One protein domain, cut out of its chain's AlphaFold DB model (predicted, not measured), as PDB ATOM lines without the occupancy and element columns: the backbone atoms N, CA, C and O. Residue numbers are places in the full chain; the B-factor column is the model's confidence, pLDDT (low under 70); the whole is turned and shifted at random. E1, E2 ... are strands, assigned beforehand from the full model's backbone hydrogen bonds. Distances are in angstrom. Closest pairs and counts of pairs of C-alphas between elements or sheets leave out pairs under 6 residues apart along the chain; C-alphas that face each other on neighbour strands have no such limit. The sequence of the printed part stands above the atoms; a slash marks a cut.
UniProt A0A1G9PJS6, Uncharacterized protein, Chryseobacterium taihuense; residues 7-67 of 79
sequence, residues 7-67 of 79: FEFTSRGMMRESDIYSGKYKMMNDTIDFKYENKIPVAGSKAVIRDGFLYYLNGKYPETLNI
ATOM      1  N   PHE A   7     324.732 241.024 216.624       82.38
ATOM      2  CA  PHE A   7     324.209 240.298 215.477       82.38
ATOM      3  C   PHE A   7     322.688 240.416 215.436       82.38
ATOM      4  O   PHE A   7     322.022 240.546 216.466       82.38
ATOM      5  N   GLU A   8     322.148 240.289 214.232       80.00
ATOM      6  CA  GLU A   8     320.734 240.069 213.984       80.00
ATOM      7  C   GLU A   8     320.610 238.968 212.933       80.00
ATOM      8  O   GLU A   8     321.281 239.006 211.899       80.00
ATOM      9  N   PHE A   9     319.774 237.967 213.195       78.00
ATOM     10  CA  PHE A   9     319.409 236.981 212.188       78.00
ATOM     11  C   PHE A   9     317.891 236.822 212.134       78.00
ATOM     12  O   PHE A   9     317.197 236.807 213.150       78.00
ATOM     13  N   THR A  10     317.370 236.697 210.917       75.81
ATOM     14  CA  THR A  10     315.942 236.497 210.671       75.81
ATOM     15  C   THR A  10     315.692 235.050 210.278       75.81
ATOM     16  O   THR A  10     316.231 234.580 209.274       75.81
ATOM     17  N   SER A  11     314.833 234.355 211.020       72.00
ATOM     18  CA  SER A  11     314.324 233.050 210.595       72.00
ATOM     19  C   SER A  11     313.037 233.250 209.800       72.00
ATOM     20  O   SER A  11     312.046 233.756 210.326       72.00
ATOM     21  N   ARG A  12     313.044 232.878 208.514       69.00
ATOM     22  CA  ARG A  12     311.842 232.857 207.667       69.00
ATOM     23  C   ARG A  12     311.498 231.414 207.323       69.00
ATOM     24  O   ARG A  12     312.136 230.811 206.466       69.00
ATOM     25  N   GLY A  13     310.484 230.861 207.981       61.47
ATOM     26  CA  GLY A  13     309.853 229.623 207.522       61.47
ATOM     27  C   GLY A  13     308.921 229.902 206.340       61.47
ATOM     28  O   GLY A  13     308.323 230.972 206.277       61.47
ATOM     29  N   MET A  14     308.724 228.928 205.442       57.19
ATOM     30  CA  MET A  14     307.788 229.033 204.300       57.19
ATOM     31  C   MET A  14     306.335 229.391 204.692       57.19
ATOM     32  O   MET A  14     305.558 229.766 203.823       57.19
ATOM     33  N   MET A  15     305.953 229.265 205.972       51.19
ATOM     34  CA  MET A  15     304.572 229.428 206.457       51.19
ATOM     35  C   MET A  15     304.425 230.231 207.769       51.19
ATOM     36  O   MET A  15     303.350 230.205 208.364       51.19
ATOM     37  N   ARG A  16     305.466 230.909 208.279       55.72
ATOM     38  CA  ARG A  16     305.372 231.651 209.557       55.72
ATOM     39  C   ARG A  16     305.894 233.074 209.448       55.72
ATOM     40  O   ARG A  16     306.798 233.342 208.659       55.72
ATOM     41  N   GLU A  17     305.316 233.947 210.276       62.03
ATOM     42  CA  GLU A  17     305.853 235.278 210.555       62.03
ATOM     43  C   GLU A  17     307.338 235.167 210.910       62.03
ATOM     44  O   GLU A  17     307.776 234.227 211.574       62.03
ATOM     45  N   SER A  18     308.126 236.091 210.371       67.94
ATOM     46  CA  SER A  18     309.568 236.098 210.540       67.94
ATOM     47  C   SER A  18     309.934 236.414 211.985       67.94
ATOM     48  O   SER A  18     309.669 237.520 212.451       67.94
ATOM     49  N   ASP A  19     310.596 235.479 212.661       76.94
ATOM     50  CA  ASP A  19     311.191 235.748 213.965       76.94
ATOM     51  C   ASP A  19     312.540 236.454 213.760       76.94
ATOM     52  O   ASP A  19     313.404 235.972 213.012       76.94
ATOM     53  N   ILE A  20     312.723 237.591 214.435       81.31
ATOM     54  CA  ILE A  20     313.991 238.324 214.479       81.31
ATOM     55  C   ILE A  20     314.698 237.984 215.788       81.31
ATOM     56  O   ILE A  20     314.159 238.175 216.881       81.31
ATOM     57  N   TYR A  21     315.924 237.493 215.665       83.62
ATOM     58  CA  TYR A  21     316.787 237.157 216.784       83.62
ATOM     59  C   TYR A  21     317.994 238.082 216.771       83.62
ATOM     60  O   TYR A  21     318.847 237.989 215.889       83.62
ATOM     61  N   SER A  22     318.074 238.952 217.768       86.25
ATOM     62  CA  SER A  22     319.188 239.873 217.955       86.25
ATOM     63  C   SER A  22     319.895 239.634 219.284       86.25
ATOM     64  O   SER A  22     319.345 239.048 220.230       86.25
ATOM     65  N   GLY A  23     321.143 240.077 219.348       88.44
ATOM     66  CA  GLY A  23     321.911 240.095 220.580       88.44
ATOM     67  C   GLY A  23     323.388 240.306 220.324       88.44
ATOM     68  O   GLY A  23     323.774 240.919 219.330       88.44
ATOM     69  N   LYS A  24     324.217 239.785 221.227       90.06
ATOM     70  CA  LYS A  24     325.676 239.856 221.116       90.06
ATOM     71  C   LYS A  24     326.274 238.487 220.875       90.06
ATOM     72  O   LYS A  24     325.780 237.508 221.427       90.06
ATOM     73  N   TYR A  25     327.341 238.400 220.104       86.94
ATOM     74  CA  TYR A  25     328.073 237.162 219.895       86.94
ATOM     75  C   TYR A  25     329.503 237.301 220.394       86.94
ATOM     76  O   TYR A  25     330.112 238.360 220.310       86.94
ATOM     77  N   LYS A  26     330.059 236.204 220.894       88.38
ATOM     78  CA  LYS A  26     331.482 236.107 221.190       88.38
ATOM     79  C   LYS A  26     332.080 235.033 220.306       88.38
ATOM     80  O   LYS A  26     331.668 233.878 220.381       88.38
ATOM     81  N   MET A  27     333.051 235.409 219.484       84.44
ATOM     82  CA  MET A  27     333.798 234.467 218.660       84.44
ATOM     83  C   MET A  27     335.101 234.082 219.366       84.44
ATOM     84  O   MET A  27     335.870 234.941 219.796       84.44
ATOM     85  N   MET A  28     335.335 232.783 219.507       86.50
ATOM     86  CA  MET A  28     336.551 232.198 220.061       86.50
ATOM     87  C   MET A  28     337.041 231.138 219.078       86.50
ATOM     88  O   MET A  28     336.502 230.033 219.035       86.50
ATOM     89  N   ASN A  29     338.058 231.479 218.287       87.50
ATOM     90  CA  ASN A  29     338.547 230.664 217.174       87.50
ATOM     91  C   ASN A  29     337.436 230.371 216.152       87.50
ATOM     92  O   ASN A  29     336.974 231.281 215.472       87.50
ATOM     93  N   ASP A  30     337.008 229.119 216.048       88.12
ATOM     94  CA  ASP A  30     335.930 228.648 215.183       88.12
ATOM     95  C   ASP A  30     334.568 228.641 215.889       88.12
ATOM     96  O   ASP A  30     333.541 228.476 215.245       88.12
ATOM     97  N   THR A  31     334.529 228.828 217.205       89.75
ATOM     98  CA  THR A  31     333.303 228.716 217.990       89.75
ATOM     99  C   THR A  31     332.671 230.090 218.197       89.75
ATOM    100  O   THR A  31     333.347 231.041 218.589       89.75
ATOM    101  N   ILE A  32     331.361 230.194 217.980       89.56
ATOM    102  CA  ILE A  32     330.556 231.373 218.299       89.56
ATOM    103  C   ILE A  32     329.592 231.046 219.440       89.56
ATOM    104  O   ILE A  32     328.800 230.108 219.347       89.56
ATOM    105  N   ASP A  33     329.625 231.862 220.489       90.56
ATOM    106  CA  ASP A  33     328.618 231.893 221.548       90.56
ATOM    107  C   ASP A  33     327.668 233.076 221.324       90.56
ATOM    108  O   ASP A  33     328.076 234.234 221.396       90.56
ATOM    109  N   PHE A  34     326.392 232.792 221.072       88.81
ATOM    110  CA  PHE A  34     325.338 233.788 220.895       88.81
ATOM    111  C   PHE A  34     324.634 234.078 222.219       88.81
ATOM    112  O   PHE A  34     324.051 233.200 222.862       88.81
ATOM    113  N   LYS A  35     324.619 235.348 222.601       89.88
ATOM    114  CA  LYS A  35     323.852 235.889 223.715       89.88
ATOM    115  C   LYS A  35     322.663 236.674 223.170       89.88
ATOM    116  O   LYS A  35     322.767 237.868 222.902       89.88
ATOM    117  N   TYR A  36     321.543 235.978 223.009       87.44
ATOM    118  CA  TYR A  36     320.275 236.569 222.583       87.44
ATOM    119  C   TYR A  36     319.706 237.492 223.659       87.44
ATOM    120  O   TYR A  36     319.707 237.138 224.839       87.44
ATOM    121  N   GLU A  37     319.195 238.649 223.250       85.75
ATOM    122  CA  GLU A  37     318.542 239.594 224.169       85.75
ATOM    123  C   GLU A  37     317.064 239.260 224.381       85.75
ATOM    124  O   GLU A  37     316.536 239.451 225.473       85.75
ATOM    125  N   ASN A  38     316.417 238.697 223.356       80.56
ATOM    126  CA  ASN A  38     314.982 238.425 223.374       80.56
ATOM    127  C   ASN A  38     314.691 236.949 223.671       80.56
ATOM    128  O   ASN A  38     314.196 236.587 224.736       80.56
ATOM    129  N   LYS A  39     314.996 236.068 222.715       83.44
ATOM    130  CA  LYS A  39     314.641 234.645 222.757       83.44
ATOM    131  C   LYS A  39     315.758 233.819 222.144       83.44
ATOM    132  O   LYS A  39     316.376 234.242 221.175       83.44
ATOM    133  N   ILE A  40     315.981 232.624 222.684       81.81
ATOM    134  CA  ILE A  40     316.924 231.664 222.110       81.81
ATOM    135  C   ILE A  40     316.191 230.866 221.019       81.81
ATOM    136  O   ILE A  40     315.127 230.299 221.299       81.81
ATOM    137  N   PRO A  41     316.706 230.825 219.779       80.94
ATOM    138  CA  PRO A  41     316.134 230.001 218.730       80.94
ATOM    139  C   PRO A  41     316.303 228.524 219.069       80.94
ATOM    140  O   PRO A  41     317.188 228.119 219.821       80.94
ATOM    141  N   VAL A  42     315.471 227.688 218.461       82.50
ATOM    142  CA  VAL A  42     315.524 226.241 218.692       82.50
ATOM    143  C   VAL A  42     316.823 225.612 218.154       82.50
ATOM    144  O   VAL A  42     317.259 224.582 218.673       82.50
ATOM    145  N   ALA A  43     317.463 226.282 217.189       81.62
ATOM    146  CA  ALA A  43     318.818 226.012 216.716       81.62
ATOM    147  C   ALA A  43     319.846 225.968 217.859       81.62
ATOM    148  O   ALA A  43     320.786 225.189 217.806       81.62
ATOM    149  N   GLY A  44     319.650 226.756 218.920       87.19
ATOM    150  CA  GLY A  44     320.557 226.851 220.063       87.19
ATOM    151  C   GLY A  44     321.345 228.159 220.098       87.19
ATOM    152  O   GLY A  44     321.114 229.078 219.316       87.19
ATOM    153  N   SER A  45     322.266 228.257 221.057       89.25
ATOM    154  CA  SER A  45     323.031 229.478 221.349       89.25
ATOM    155  C   SER A  45     324.535 229.345 221.191       89.25
ATOM    156  O   SER A  45     325.267 230.282 221.488       89.25
ATOM    157  N   LYS A  46     325.013 228.201 220.719       91.31
ATOM    158  CA  LYS A  46     326.424 227.964 220.440       91.31
ATOM    159  C   LYS A  46     326.541 227.375 219.050       91.31
ATOM    160  O   LYS A  46     325.703 226.562 218.674       91.31
ATOM    161  N   ALA A  47     327.565 227.757 218.305       90.88
ATOM    162  CA  ALA A  47     327.831 227.181 217.000       90.88
ATOM    163  C   ALA A  47     329.324 227.107 216.696       90.88
ATOM    164  O   ALA A  47     330.124 227.795 217.324       90.88
ATOM    165  N   VAL A  48     329.683 226.289 215.714       91.56
ATOM    166  CA  VAL A  48     331.046 226.182 215.186       91.56
ATOM    167  C   VAL A  48     331.036 226.551 213.710       91.56
ATOM    168  O   VAL A  48     330.180 226.090 212.956       91.56
ATOM    169  N   ILE A  49     331.981 227.388 213.303       88.38
ATOM    170  CA  ILE A  49     332.227 227.754 211.918       88.38
ATOM    171  C   ILE A  49     333.133 226.705 211.296       88.38
ATOM    172  O   ILE A  49     334.262 226.498 211.734       88.38
ATOM    173  N   ARG A  50     332.661 226.082 210.226       86.88
ATOM    174  CA  ARG A  50     333.451 225.139 209.446       86.88
ATOM    175  C   ARG A  50     333.033 225.218 207.982       86.88
ATOM    176  O   ARG A  50     331.848 225.267 207.683       86.88
ATOM    177  N   ASP A  51     334.004 225.261 207.075       86.56
ATOM    178  CA  ASP A  51     333.769 225.223 205.622       86.56
ATOM    179  C   ASP A  51     332.806 226.321 205.099       86.56
ATOM    180  O   ASP A  51     332.106 226.130 204.110       86.56
ATOM    181  N   GLY A  52     332.753 227.487 205.764       84.25
ATOM    182  CA  GLY A  52     331.830 228.584 205.418       84.25
ATOM    183  C   GLY A  52     330.400 228.403 205.944       84.25
ATOM    184  O   GLY A  52     329.506 229.176 205.606       84.25
ATOM    185  N   PHE A  53     330.182 227.408 206.798       86.12
ATOM    186  CA  PHE A  53     328.910 227.138 207.446       86.12
ATOM    187  C   PHE A  53     329.025 227.284 208.954       86.12
ATOM    188  O   PHE A  53     330.079 227.072 209.547       86.12
ATOM    189  N   LEU A  54     327.905 227.626 209.568       87.38
ATOM    190  CA  LEU A  54     327.736 227.739 210.999       87.38
ATOM    191  C   LEU A  54     326.875 226.567 211.469       87.38
ATOM    192  O   LEU A  54     325.701 226.461 211.111       87.38
ATOM    193  N   TYR A  55     327.487 225.670 212.230       89.81
ATOM    194  CA  TYR A  55     326.873 224.455 212.752       89.81
ATOM    195  C   TYR A  55     326.452 224.689 214.190       89.81
ATOM    196  O   TYR A  55     327.310 224.807 215.068       89.81
ATOM    197  N   TYR A  56     325.149 224.754 214.445       89.19
ATOM    198  CA  TYR A  56     324.678 224.932 215.809       89.19
ATOM    199  C   TYR A  56     324.924 223.686 216.661       89.19
ATOM    200  O   TYR A  56     324.683 222.550 216.251       89.19
ATOM    201  N   LEU A  57     325.387 223.930 217.882       87.81
ATOM    202  CA  LEU A  57     325.596 222.939 218.920       87.81
ATOM    203  C   LEU A  57     324.447 223.011 219.927       87.81
ATOM    204  O   LEU A  57     324.022 224.093 220.333       87.81
ATOM    205  N   ASN A  58     324.001 221.845 220.396       79.06
ATOM    206  CA  ASN A  58     323.005 221.700 221.464       79.06
ATOM    207  C   ASN A  58     321.621 222.312 221.161       79.06
ATOM    208  O   ASN A  58     320.851 222.582 222.083       79.06
ATOM    209  N   GLY A  59     321.290 222.516 219.885       78.50
ATOM    210  CA  GLY A  59     319.922 222.784 219.448       78.50
ATOM    211  C   GLY A  59     319.013 221.572 219.625       78.50
ATOM    212  O   GLY A  59     319.475 220.433 219.716       78.50
ATOM    213  N   LYS A  60     317.693 221.793 219.620       80.62
ATOM    214  CA  LYS A  60     316.716 220.683 219.631       80.62
ATOM    215  C   LYS A  60     316.796 219.842 218.349       80.62
ATOM    216  O   LYS A  60     316.370 218.691 218.338       80.62
ATOM    217  N   TYR A  61     317.311 220.433 217.276       77.19
ATOM    218  CA  TYR A  61     317.582 219.791 215.999       77.19
ATOM    219  C   TYR A  61     318.892 220.332 215.412       77.19
ATOM    220  O   TYR A  61     319.247 221.480 215.686       77.19
ATOM    221  N   PRO A  62     319.612 219.517 214.621       77.69
ATOM    222  CA  PRO A  62     320.800 219.972 213.916       77.69
ATOM    223  C   PRO A  62     320.399 221.025 212.882       77.69
ATOM    224  O   PRO A  62     319.637 220.746 211.958       77.69
ATOM    225  N   GLU A  63     320.913 222.239 213.053       81.81
ATOM    226  CA  GLU A  63     320.659 223.363 212.159       81.81
ATOM    227  C   GLU A  63     321.993 223.903 211.640       81.81
ATOM    228  O   GLU A  63     322.981 223.999 212.374       81.81
ATOM    229  N   THR A  64     322.045 224.192 210.342       83.75
ATOM    230  CA  THR A  64     323.252 224.671 209.667       83.75
ATOM    231  C   THR A  64     322.902 225.903 208.856       83.75
ATOM    232  O   THR A  64     321.988 225.868 208.033       83.75
ATOM    233  N   LEU A  65     323.637 226.989 209.077       80.75
ATOM    234  CA  LEU A  65     323.475 228.229 208.327       80.75
ATOM    235  C   LEU A  65     324.684 228.444 207.429       80.75
ATOM    236  O   LEU A  65     325.823 228.378 207.881       80.75
ATOM    237  N   ASN A  66     324.440 228.726 206.154       80.81
ATOM    238  CA  ASN A  66     325.493 229.210 205.273       80.81
ATOM    239  C   ASN A  66     325.831 230.649 205.671       80.81
ATOM    240  O   ASN A  66     324.933 231.496 205.718       80.81
ATOM    241  N   ILE A  67     327.101 230.920 205.961       76.62
ATOM    242  CA  ILE A  67     327.551 232.255 206.332       76.62
ATOM    243  C   ILE A  67     328.438 232.834 205.237       76.62
ATOM    244  O   ILE A  67     329.414 232.240 204.787       76.62
TER     245      ILE A  67
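This is residues 7 to 67 of the 79 residues of an uncharacterized protein of Chryseobacterium taihuense (UniProt A0A1G9PJS6). A single sheet of six strands curls round like part of a barrel and stays open, with edge strands E1 and E6 apart. The long strand E2 bends on its way, its first part pairing with E1 and its second part with E3, and the link of hairpin E1 and E2 and the turn of hairpin E2 and E3 lie at opposite ends of the longest axis. The printed part has 61 residues with no named helix and six named strands, E1 to E6 along the chain, and the sheet has the same order, all antiparallel. The class is all strand; the whole is compact, with a radius of gyration of the C-alphas of 11.4 A, and only just elongated, spanning 34 by 23 by 20 A.

Find C-alpha 7 at (324.209, 240.298, 215.477); from there E1 runs over residues 7 to 11, 13.2 A long. After a short link, E2 begins at C-alpha 19, at (311.191, 235.748, 213.965), and runs over residues 19 to 28 for 26.3 A. Next come E3, residues 31 to 36, 15.9 A, and E4, residues 46 to 50, 13.4 A. E5 takes residues 53 to 57, 12.7 A, and E6 residues 64 to 66, 6.7 A, ending at C-alpha 66 at (325.493, 229.210, 205.273).

The six strands form a meander, each strand the antiparallel neighbour of the one before, and each two in succession are a hairpin. Begin at E1 and E2, where N 9 and O 21 are 2.8 A apart, within hydrogen-bond range. E2 bends by 59 degrees at residue 23; its pairing is staggered, with E1 over residues 19 to 23 and with E3 over residues 23 to 28. Between E2 and E3, look at N 26 and O 33, 2.8 A. E3 and E4 have N 32 and O 47 at 2.8 A, and their directions differ by 144 degrees. In E4 and E5, N 50 and O 53 are 2.8 A apart. At the far edge, N 54 of E5 and O 65 of E6 are 2.8 A apart. From edge to edge the strands' lines turn by 69 degrees and the way across the sheet by 163 degrees; the sheet is strongly twisted.

The two C-alphas farthest apart are those of Met 15 and Asn 29, at 35.6 A. The printed part has no cut. Links E2 to E3 and E4 to E5 are tight; the other three are short, and none is long. Mean pLDDT of the printed part is 81.8, with residues 12 to 18 under 70.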